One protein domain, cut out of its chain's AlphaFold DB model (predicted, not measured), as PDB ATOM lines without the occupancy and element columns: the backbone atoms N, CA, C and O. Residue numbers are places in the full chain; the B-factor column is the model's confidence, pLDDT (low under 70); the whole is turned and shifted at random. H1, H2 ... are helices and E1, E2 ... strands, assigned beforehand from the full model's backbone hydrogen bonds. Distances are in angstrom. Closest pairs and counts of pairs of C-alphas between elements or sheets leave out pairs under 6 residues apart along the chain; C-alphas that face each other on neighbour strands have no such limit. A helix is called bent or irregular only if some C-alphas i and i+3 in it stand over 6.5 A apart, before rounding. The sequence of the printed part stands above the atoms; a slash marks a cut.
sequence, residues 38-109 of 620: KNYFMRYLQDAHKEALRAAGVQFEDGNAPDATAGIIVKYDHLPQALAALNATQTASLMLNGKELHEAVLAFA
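This is residues 38 to 109 of the 620 residues of an uncharacterized protein of Candidatus Melainabacteria bacterium (UniProt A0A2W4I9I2). A strongly twisted sheet of five strands has helix H2 packed on one face, making two layers, while helix H1 only grazes the sheet with residues 50 to 54. In the sheet, strand E1 lies between two hairpins, E2 with E3 and the longer E4 with E5. The printed part has 72 residues, with two named helices and five named strands in the order E1 H1 E2 E3 H2 E4 E5; the sheet is mixed, in the order E2 E3 E1 E5 E4, and the class is mixed, helices and strands. It is compact, with a radius of gyration of the C-alphas of 11.0 A, and spans 30 by 20 by 20 A.

E1, residues 39 to 43, begins at C-alpha 39 (-42.488, -38.545, 19.018). H1 is residues 47 to 55, E2 residues 60 to 64, and E3 residues 70 to 75, 16.8 A long. H2, residues 76 to 85, is 14.9 A long and irregular: C-alphas 77 and 80 are 7.1 A apart. E4, residues 88 to 97, measures 23.5 A and bends by 70 degrees at residue 91. E5, residues 101 to 108, measures 21.4 A and ends at C-alpha 108 (-41.098, -22.570, 31.089).

E1 is parallel to E5, with N 41 and O 102 2.7 A apart, and antiparallel to E3, with N 40 and O 74 2.8 A apart. The hairpins are antiparallel: N 73 and O 61 of E3 and E2 are 2.8 A apart, and N 103 and O 94 of E5 and E4 2.7 A. E1, H1, E2 and E3, H2, E4 are split strand-helix-strand units, with other strands between their two strands in the sheet; both crossovers are right-handed. H1 and H2 only just touch, only at their ends, with 3 pairs of C-alphas within 8 A, the closest Leu 53 and Ala 85 at 5.8 A. Every O i to N i+4 pair is within hydrogen-bond range in H1, and 4 of 6 in H2.

The C-alphas farthest apart, of Ala 55 and Gly 98, are 31.2 A apart. The printed part has no cut, and its six links between named elements are tight. The mean pLDDT of the printed part is 93.5; residue 99 is under 70.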
ATOM      1  N   LYS A  38     -45.323 -39.040  16.000       91.88
ATOM      2  CA  LYS A  38     -45.243 -40.161  16.945       91.88
ATOM      3  C   LYS A  38     -44.470 -39.750  18.194       91.88
ATOM      4  O   LYS A  38     -44.834 -40.136  19.303       91.88
ATOM      5  N   ASN A  39     -43.432 -38.941  17.992       95.19
ATOM      6  CA  ASN A  39     -42.488 -38.545  19.018       95.19
ATOM      7  C   ASN A  39     -42.230 -37.036  18.985       95.19
ATOM      8  O   ASN A  39     -42.195 -36.417  17.916       95.19
ATOM      9  N   TYR A  40     -41.993 -36.480  20.166       96.62
ATOM     10  CA  TYR A  40     -41.539 -35.117  20.375       96.62
ATOM     11  C   TYR A  40     -40.137 -35.097  20.960       96.62
ATOM     12  O   TYR A  40     -39.876 -35.720  21.983       96.62
ATOM     13  N   PHE A  41     -39.258 -34.333  20.334       96.62
ATOM     14  CA  PHE A  41     -37.966 -33.964  20.871       96.62
ATOM     15  C   PHE A  41     -38.101 -32.706  21.732       96.62
ATOM     16  O   PHE A  41     -38.743 -31.739  21.318       96.62
ATOM     17  N   MET A  42     -37.499 -32.711  22.918       96.69
ATOM     18  CA  MET A  42     -37.443 -31.566  23.825       96.69
ATOM     19  C   MET A  42     -35.985 -31.197  24.090       96.69
ATOM     20  O   MET A  42     -35.208 -32.021  24.581       96.69
ATOM     21  N   ARG A  43     -35.626 -29.951  23.769       93.38
ATOM     22  CA  ARG A  43     -34.283 -29.385  23.966       93.38
ATOM     23  C   ARG A  43     -34.164 -28.633  25.288       93.38
ATOM     24  O   ARG A  43     -35.167 -28.265  25.896       93.38
ATOM     25  N   TYR A  44     -32.918 -28.345  25.671       88.50
ATOM     26  CA  TYR A  44     -32.561 -27.405  26.744       88.50
ATOM     27  C   TYR A  44     -33.151 -27.755  28.121       88.50
ATOM     28  O   TYR A  44     -33.481 -26.879  28.920       88.50
ATOM     29  N   LEU A  45     -33.288 -29.052  28.411       93.06
ATOM     30  CA  LEU A  45     -33.717 -29.528  29.722       93.06
ATOM     31  C   LEU A  45     -32.523 -29.627  30.673       93.06
ATOM     32  O   LEU A  45     -31.538 -30.291  30.363       93.06
ATOM     33  N   GLN A  46     -32.648 -28.992  31.837       92.50
ATOM     34  CA  GLN A  46     -31.726 -29.159  32.957       92.50
ATOM     35  C   GLN A  46     -31.978 -30.500  33.663       92.50
ATOM     36  O   GLN A  46     -33.034 -31.113  33.492       92.50
ATOM     37  N   ASP A  47     -31.049 -30.940  34.508       93.94
ATOM     38  CA  ASP A  47     -31.198 -32.203  35.242       93.94
ATOM     39  C   ASP A  47     -32.440 -32.213  36.141       93.94
ATOM     40  O   ASP A  47     -33.196 -33.184  36.127       93.94
ATOM     41  N   ALA A  48     -32.743 -31.088  36.793       94.56
ATOM     42  CA  ALA A  48     -33.966 -30.915  37.577       94.56
ATOM     43  C   ALA A  48     -35.245 -31.133  36.739       94.56
ATOM     44  O   ALA A  48     -36.226 -31.696  37.223       94.56
ATOM     45  N   HIS A  49     -35.237 -30.750  35.457       96.38
ATOM     46  CA  HIS A  49     -36.356 -31.010  34.547       96.38
ATOM     47  C   HIS A  49     -36.490 -32.506  34.238       96.38
ATOM     48  O   HIS A  49     -37.597 -33.043  34.242       96.38
ATOM     49  N   LYS A  50     -35.372 -33.203  34.001       97.06
ATOM     50  CA  LYS A  50     -35.375 -34.658  33.783       97.06
ATOM     51  C   LYS A  50     -35.867 -35.406  35.025       97.06
ATOM     52  O   LYS A  50     -36.623 -36.365  34.900       97.06
ATOM     53  N   GLU A  51     -35.475 -34.963  36.215       97.06
ATOM     54  CA  GLU A  51     -35.968 -35.502  37.487       97.06
ATOM     55  C   GLU A  51     -37.470 -35.277  37.666       97.06
ATOM     56  O   GLU A  51     -38.180 -36.229  37.986       97.06
ATOM     57  N   ALA A  52     -37.973 -34.073  37.375       96.88
ATOM     58  CA  ALA A  52     -39.404 -33.774  37.420       96.88
ATOM     59  C   ALA A  52     -40.216 -34.681  36.475       96.88
ATOM     60  O   ALA A  52     -41.265 -35.200  36.855       96.88
ATOM     61  N   LEU A  53     -39.703 -34.946  35.269       97.81
ATOM     62  CA  LEU A  53     -40.321 -35.878  34.321       97.81
ATOM     63  C   LEU A  53     -40.359 -37.313  34.859       97.81
ATOM     64  O   LEU A  53     -41.405 -37.962  34.796       97.81
ATOM     65  N   ARG A  54     -39.249 -37.803  35.430       97.75
ATOM     66  CA  ARG A  54     -39.191 -39.140  36.049       97.75
ATOM     67  C   ARG A  54     -40.153 -39.248  37.231       97.75
ATOM     68  O   ARG A  54     -40.886 -40.229  37.318       97.75
ATOM     69  N   ALA A  55     -40.190 -38.236  38.096       97.50
ATOM     70  CA  ALA A  55     -41.089 -38.175  39.246       97.50
ATOM     71  C   ALA A  55     -42.565 -38.173  38.824       97.50
ATOM     72  O   ALA A  55     -43.400 -38.800  39.473       97.50
ATOM     73  N   ALA A  56     -42.882 -37.532  37.698       97.62
ATOM     74  CA  ALA A  56     -44.214 -37.551  37.113       97.62
ATOM     75  C   ALA A  56     -44.547 -38.854  36.366       97.62
ATOM     76  O   ALA A  56     -45.665 -38.977  35.874       97.62
ATOM     77  N   GLY A  57     -43.624 -39.818  36.255       97.62
ATOM     78  CA  GLY A  57     -43.827 -41.071  35.520       97.62
ATOM     79  C   GLY A  57     -43.798 -40.916  33.995       97.62
ATOM     80  O   GLY A  57     -44.314 -41.774  33.277       97.62
ATOM     81  N   VAL A  58     -43.220 -39.827  33.482       97.88
ATOM     82  CA  VAL A  58     -43.079 -39.593  32.042       97.88
ATOM     83  C   VAL A  58     -41.929 -40.438  31.507       97.88
ATOM     84  O   VAL A  58     -40.776 -40.263  31.899       97.88
ATOM     85  N   GLN A  59     -42.238 -41.341  30.578       97.56
ATOM     86  CA  GLN A  59     -41.225 -42.119  29.873       97.56
ATOM     87  C   GLN A  59     -40.582 -41.269  28.777       97.56
ATOM     88  O   GLN A  59     -41.280 -40.717  27.921       97.56
ATOM     89  N   PHE A  60     -39.254 -41.195  28.792       97.75
ATOM     90  CA  PHE A  60     -38.470 -40.526  27.763       97.75
ATOM     91  C   PHE A  60     -37.168 -41.276  27.488       97.75
ATOM     92  O   PHE A  60     -36.672 -42.014  28.338       97.75
ATOM     93  N   GLU A  61     -36.619 -41.057  26.301       97.56
ATOM     94  CA  GLU A  61     -35.309 -41.557  25.880       97.56
ATOM     95  C   GLU A  61     -34.375 -40.361  25.678       97.56
ATOM     96  O   GLU A  61     -34.803 -39.341  25.139       97.56
ATOM     97  N   ASP A  62     -33.115 -40.445  26.107       96.75
ATOM     98  CA  ASP A  62     -32.128 -39.439  25.708       96.75
ATOM     99  C   ASP A  62     -31.872 -39.569  24.198       96.75
ATOM    100  O   ASP A  62     -31.767 -40.669  23.652       96.75
ATOM    101  N   GLY A  63     -31.787 -38.439  23.505       94.00
ATOM    102  CA  GLY A  63     -31.600 -38.413  22.060       94.00
ATOM    103  C   GLY A  63     -30.931 -37.131  21.599       94.00
ATOM    104  O   GLY A  63     -30.796 -36.173  22.360       94.00
ATOM    105  N   ASN A  64     -30.539 -37.108  20.329       91.56
ATOM    106  CA  ASN A  64     -29.961 -35.932  19.696       91.56
ATOM    107  C   ASN A  64     -30.851 -35.462  18.548       91.56
ATOM    108  O   ASN A  64     -31.406 -36.269  17.798       91.56
ATOM    109  N   ALA A  65     -30.955 -34.148  18.391       86.50
ATOM    110  CA  ALA A  65     -31.503 -33.552  17.185       86.50
ATOM    111  C   ALA A  65     -30.581 -33.765  15.966       86.50
ATOM    112  O   ALA A  65     -29.414 -34.129  16.130       86.50
ATOM    113  N   PRO A  66     -31.058 -33.479  14.735       82.31
ATOM    114  CA  PRO A  66     -30.230 -33.547  13.524       82.31
ATOM    115  C   PRO A  66     -28.960 -32.680  13.561       82.31
ATOM    116  O   PRO A  66     -27.994 -32.979  12.872       82.31
ATOM    117  N   ASP A  67     -28.955 -31.616  14.364       80.69
ATOM    118  CA  ASP A  67     -27.803 -30.734  14.614       80.69
ATOM    119  C   ASP A  67     -26.925 -31.192  15.797       80.69
ATOM    120  O   ASP A  67     -26.104 -30.427  16.290       80.69
ATOM    121  N   ALA A  68     -27.092 -32.437  16.256       86.81
ATOM    122  CA  ALA A  68     -26.384 -33.047  17.384       86.81
ATOM    123  C   ALA A  68     -26.651 -32.420  18.766       86.81
ATOM    124  O   ALA A  68     -26.023 -32.821  19.746       86.81
ATOM    125  N   THR A  69     -27.609 -31.498  18.892       86.50
ATOM    126  CA  THR A  69     -28.013 -30.984  20.207       86.50
ATOM    127  C   THR A  69     -28.652 -32.094  21.032       86.50
ATOM    128  O   THR A  69     -29.604 -32.733  20.578       86.50
ATOM    129  N   ALA A  70     -28.163 -32.286  22.255       92.56
ATOM    130  CA  ALA A  70     -28.719 -33.246  23.197       92.56
ATOM    131  C   ALA A  70     -30.092 -32.802  23.725       92.56
ATOM    132  O   ALA A  70     -30.350 -31.622  23.975       92.56
ATOM    133  N   GLY A  71     -30.974 -33.772  23.930       95.12
ATOM    134  CA  GLY A  71     -32.303 -33.568  24.486       95.12
ATOM    135  C   GLY A  71     -32.944 -34.896  24.856       95.12
ATOM    136  O   GLY A  71     -32.262 -35.903  25.040       95.12
ATOM    137  N   ILE A  72     -34.267 -34.894  24.963       97.06
ATOM    138  CA  ILE A  72     -35.034 -36.114  25.219       97.06
ATOM    139  C   ILE A  72     -36.126 -36.296  24.173       97.06
ATOM    140  O   ILE A  72     -36.635 -35.325  23.612       97.06
ATOM    141  N   ILE A  73     -36.510 -37.543  23.941       97.12
ATOM    142  CA  ILE A  73     -37.599 -37.942  23.062       97.12
ATOM    143  C   ILE A  73     -38.740 -38.475  23.927       97.12
ATOM    144  O   ILE A  73     -38.566 -39.408  24.708       97.12
ATOM    145  N   VAL A  74     -39.918 -37.880  23.770       97.25
ATOM    146  CA  VAL A  74     -41.151 -38.229  24.478       97.25
ATOM    147  C   VAL A  74     -42.193 -38.661  23.453       97.25
ATOM    148  O   VAL A  74     -42.385 -38.001  22.432       97.25
ATOM    149  N   LYS A  75     -42.903 -39.760  23.707       96.12
ATOM    150  CA  LYS A  75     -44.016 -40.185  22.841       96.12
ATOM    151  C   LYS A  75     -45.153 -39.161  22.880       96.12
ATOM    152  O   LYS A  75     -45.395 -38.543  23.914       96.12
ATOM    153  N   TYR A  76     -45.901 -39.038  21.784       94.50
ATOM    154  CA  TYR A  76     -47.038 -38.112  21.664       94.50
ATOM    155  C   TYR A  76     -47.990 -38.160  22.869       94.50
ATOM    156  O   TYR A  76     -48.313 -37.121  23.440       94.50
ATOM    157  N   ASP A  77     -48.382 -39.363  23.298       95.38
ATOM    158  CA  ASP A  77     -49.351 -39.555  24.386       95.38
ATOM    159  C   ASP A  77     -48.824 -39.101  25.759       95.38
ATOM    160  O   ASP A  77     -49.605 -38.784  26.653       95.38
ATOM    161  N   HIS A  78     -47.501 -39.012  25.917       97.00
ATOM    162  CA  HIS A  78     -46.856 -38.549  27.144       97.00
ATOM    163  C   HIS A  78     -46.570 -37.042  27.139       97.00
ATOM    164  O   HIS A  78     -46.256 -36.486  28.191       97.00
ATOM    165  N   LEU A  79     -46.702 -36.354  25.996       96.38
ATOM    166  CA  LEU A  79     -46.417 -34.920  25.898       96.38
ATOM    167  C   LEU A  79     -47.249 -34.074  26.887       96.38
ATOM    168  O   LEU A  79     -46.650 -33.238  27.559       96.38
ATOM    169  N   PRO A  80     -48.575 -34.262  27.059       97.19
ATOM    170  CA  PRO A  80     -49.346 -33.451  28.008       97.19
ATOM    171  C   PRO A  80     -48.871 -33.604  29.459       97.19
ATOM    172  O   PRO A  80     -48.758 -32.616  30.182       97.19
ATOM    173  N   GLN A  81     -48.547 -34.834  29.868       97.75
ATOM    174  CA  GLN A  81     -48.009 -35.131  31.197       97.75
ATOM    175  C   GLN A  81     -46.611 -34.527  31.373       97.75
ATOM    176  O   GLN A  81     -46.316 -33.971  32.426       97.75
ATOM    177  N   ALA A  82     -45.780 -34.576  30.328       97.56
ATOM    178  CA  ALA A  82     -44.466 -33.945  30.308       97.56
ATOM    179  C   ALA A  82     -44.556 -32.422  30.467       97.56
ATOM    180  O   ALA A  82     -43.874 -31.854  31.311       97.56
ATOM    181  N   LEU A  83     -45.437 -31.763  29.708       96.94
ATOM    182  CA  LEU A  83     -45.660 -30.319  29.807       96.94
ATOM    183  C   LEU A  83     -46.139 -29.914  31.208       96.94
ATOM    184  O   LEU A  83     -45.633 -28.941  31.764       96.94
ATOM    185  N   ALA A  84     -47.057 -30.685  31.799       96.62
ATOM    186  CA  ALA A  84     -47.530 -30.454  33.160       96.62
ATOM    187  C   ALA A  84     -46.410 -30.629  34.202       96.62
ATOM    188  O   ALA A  84     -46.236 -29.765  35.057       96.62
ATOM    189  N   ALA A  85     -45.618 -31.702  34.099       96.88
ATOM    190  CA  ALA A  85     -44.500 -31.978  35.003       96.88
ATOM    191  C   ALA A  85     -43.409 -30.898  34.947       96.88
ATOM    192  O   ALA A  85     -42.817 -30.555  35.966       96.88
ATOM    193  N   LEU A  86     -43.162 -30.347  33.757       96.00
ATOM    194  CA  LEU A  86     -42.186 -29.282  33.532       96.00
ATOM    195  C   LEU A  86     -42.724 -27.881  33.841       96.00
ATOM    196  O   LEU A  86     -41.969 -26.916  33.731       96.00
ATOM    197  N   ASN A  87     -44.017 -27.751  34.157       95.44
ATOM    198  CA  ASN A  87     -44.712 -26.466  34.208       95.44
ATOM    199  C   ASN A  87     -44.410 -25.608  32.956       95.44
ATOM    200  O   ASN A  87     -44.035 -24.433  33.036       95.44
ATOM    201  N   ALA A  88     -44.495 -26.236  31.781       96.00
ATOM    202  CA  ALA A  88     -44.088 -25.659  30.508       96.00
ATOM    203  C   ALA A  88     -45.251 -25.594  29.515       96.00
ATOM    204  O   ALA A  88     -46.143 -26.440  29.491       96.00
ATOM    205  N   THR A  89     -45.211 -24.594  28.638       95.75
ATOM    206  CA  THR A  89     -46.144 -24.442  27.519       95.75
ATOM    207  C   THR A  89     -45.429 -24.743  26.209       95.75
ATOM    208  O   THR A  89     -44.363 -24.192  25.943       95.75
ATOM    209  N   GLN A  90     -46.029 -25.575  25.355       96.81
ATOM    210  CA  GLN A  90     -45.562 -25.740  23.978       96.81
ATOM    211  C   GLN A  90     -46.000 -24.536  23.133       96.81
ATOM    212  O   GLN A  90     -47.193 -24.331  22.906       96.81
ATOM    213  N   THR A  91     -45.044 -23.747  22.646       95.81
ATOM    214  CA  THR A  91     -45.313 -22.562  21.814       95.81
ATOM    215  C   THR A  91     -45.302 -22.886  20.319       95.81
ATOM    216  O   THR A  91     -46.057 -22.288  19.542       95.81
ATOM    217  N   ALA A  92     -44.494 -23.871  19.918       96.06
ATOM    218  CA  ALA A  92     -44.390 -24.346  18.543       96.06
ATOM    219  C   ALA A  92     -44.082 -25.851  18.446       96.06
ATOM    220  O   ALA A  92     -43.599 -26.481  19.392       96.06
ATOM    221  N   SER A  93     -44.347 -26.418  17.270       95.44
ATOM    222  CA  SER A  93     -44.021 -27.788  16.880       95.44
ATOM    223  C   SER A  93     -43.235 -27.788  15.564       95.44
ATOM    224  O   SER A  93     -43.837 -27.765  14.492       95.44
ATOM    225  N   LEU A  94     -41.904 -27.859  15.622       93.75
ATOM    226  CA  LEU A  94     -41.064 -27.898  14.416       93.75
ATOM    227  C   LEU A  94     -40.886 -29.327  13.908       93.75
ATOM    228  O   LEU A  94     -40.768 -30.250  14.697       93.75
ATOM    229  N   MET A  95     -40.829 -29.531  12.598       92.19
ATOM    230  CA  MET A  95     -40.531 -30.845  12.025       92.19
ATOM    231  C   MET A  95     -39.009 -31.032  11.960       92.19
ATOM    232  O   MET A  95     -38.342 -30.213  11.337       92.19
ATOM    233  N   LEU A  96     -38.455 -32.072  12.601       86.25
ATOM    234  CA  LEU A  96     -37.001 -32.309  12.620       86.25
ATOM    235  C   LEU A  96     -36.550 -33.320  11.563       86.25
ATOM    236  O   LEU A  96     -35.531 -33.115  10.913       86.25
ATOM    237  N   ASN A  97     -37.284 -34.424  11.401       79.31
ATOM    238  CA  ASN A  97     -36.958 -35.463  10.424       79.31
ATOM    239  C   ASN A  97     -38.242 -36.112   9.889       79.31
ATOM    240  O   ASN A  97     -38.798 -37.031  10.501       79.31
ATOM    241  N   GLY A  98     -38.739 -35.598   8.760       73.69
ATOM    242  CA  GLY A  98     -39.988 -36.059   8.156       73.69
ATOM    243  C   GLY A  98     -41.163 -36.064   9.145       73.69
ATOM    244  O   GLY A  98     -41.226 -35.261  10.068       73.69
ATOM    245  N   LYS A  99     -42.113 -36.991   8.975       68.81
ATOM    246  CA  LYS A  99     -43.341 -37.043   9.796       68.81
ATOM    247  C   LYS A  99     -43.165 -37.676  11.184       68.81
ATOM    248  O   LYS A  99     -44.130 -37.727  11.941       68.81
ATOM    249  N   GLU A 100     -41.999 -38.233  11.511       82.81
ATOM    250  CA  GLU A 100     -41.875 -39.117  12.680       82.81
ATOM    251  C   GLU A 100     -41.434 -38.403  13.959       82.81
ATOM    252  O   GLU A 100     -41.873 -38.792  15.046       82.81
ATOM    253  N   LEU A 101     -40.629 -37.343  13.832       89.69
ATOM    254  CA  LEU A 101     -40.073 -36.608  14.963       89.69
ATOM    255  C   LEU A 101     -40.296 -35.106  14.805       89.69
ATOM    256  O   LEU A 101     -39.793 -34.476  13.869       89.69
ATOM    257  N   HIS A 102     -41.038 -34.535  15.748       94.19
ATOM    258  CA  HIS A 102     -41.218 -33.092  15.858       94.19
ATOM    259  C   HIS A 102     -40.466 -32.563  17.076       94.19
ATOM    260  O   HIS A 102     -40.365 -33.249  18.078       94.19
ATOM    261  N   GLU A 103     -39.976 -31.334  17.041       95.19
ATOM    262  CA  GLU A 103     -39.520 -30.631  18.229       95.19
ATOM    263  C   GLU A 103     -40.689 -29.921  18.906       95.19
ATOM    264  O   GLU A 103     -41.387 -29.128  18.270       95.19
ATOM    265  N   ALA A 104     -40.873 -30.153  20.204       96.00
ATOM    266  CA  ALA A 104     -41.715 -29.309  21.034       96.00
ATOM    267  C   ALA A 104     -40.883 -28.122  21.534       96.00
ATOM    268  O   ALA A 104     -40.027 -28.284  22.401       96.00
ATOM    269  N   VAL A 105     -41.137 -26.926  20.996       95.81
ATOM    270  CA  VAL A 105     -40.492 -25.704  21.491       95.81
ATOM    271  C   VAL A 105     -41.226 -25.264  22.750       95.81
ATOM    272  O   VAL A 105     -42.428 -24.990  22.713       95.81
ATOM    273  N   LEU A 106     -40.509 -25.267  23.870       95.56
ATOM    274  CA  LEU A 106     -41.075 -25.090  25.202       95.56
ATOM    275  C   LEU A 106     -40.806 -23.686  25.734       95.56
ATOM    276  O   LEU A 106     -39.711 -23.163  25.557       95.56
ATOM    277  N   ALA A 107     -41.772 -23.126  26.455       94.25
ATOM    278  CA  ALA A 107     -41.609 -21.966  27.322       94.25
ATOM    279  C   ALA A 107     -41.920 -22.371  28.770       94.25
ATOM    280  O   ALA A 107     -43.026 -22.831  29.057       94.25
ATOM    281  N   PHE A 108     -40.947 -22.225  29.672       92.69
ATOM    282  CA  PHE A 108     -41.098 -22.570  31.089       92.69
ATOM    283  C   PHE A 108     -41.756 -21.422  31.855       92.69
ATOM    284  O   PHE A 108     -41.288 -20.274  31.796       92.69
ATOM    285  N   ALA A 109     -42.823 -21.737  32.588       88.69
ATOM    286  CA  ALA A 109     -43.550 -20.746  33.362       88.69
ATOM    287  C   ALA A 109     -42.676 -20.193  34.497       88.69
ATOM    288  O   ALA A 109     -41.991 -20.930  35.207       88.69
TER     289      ALA A 109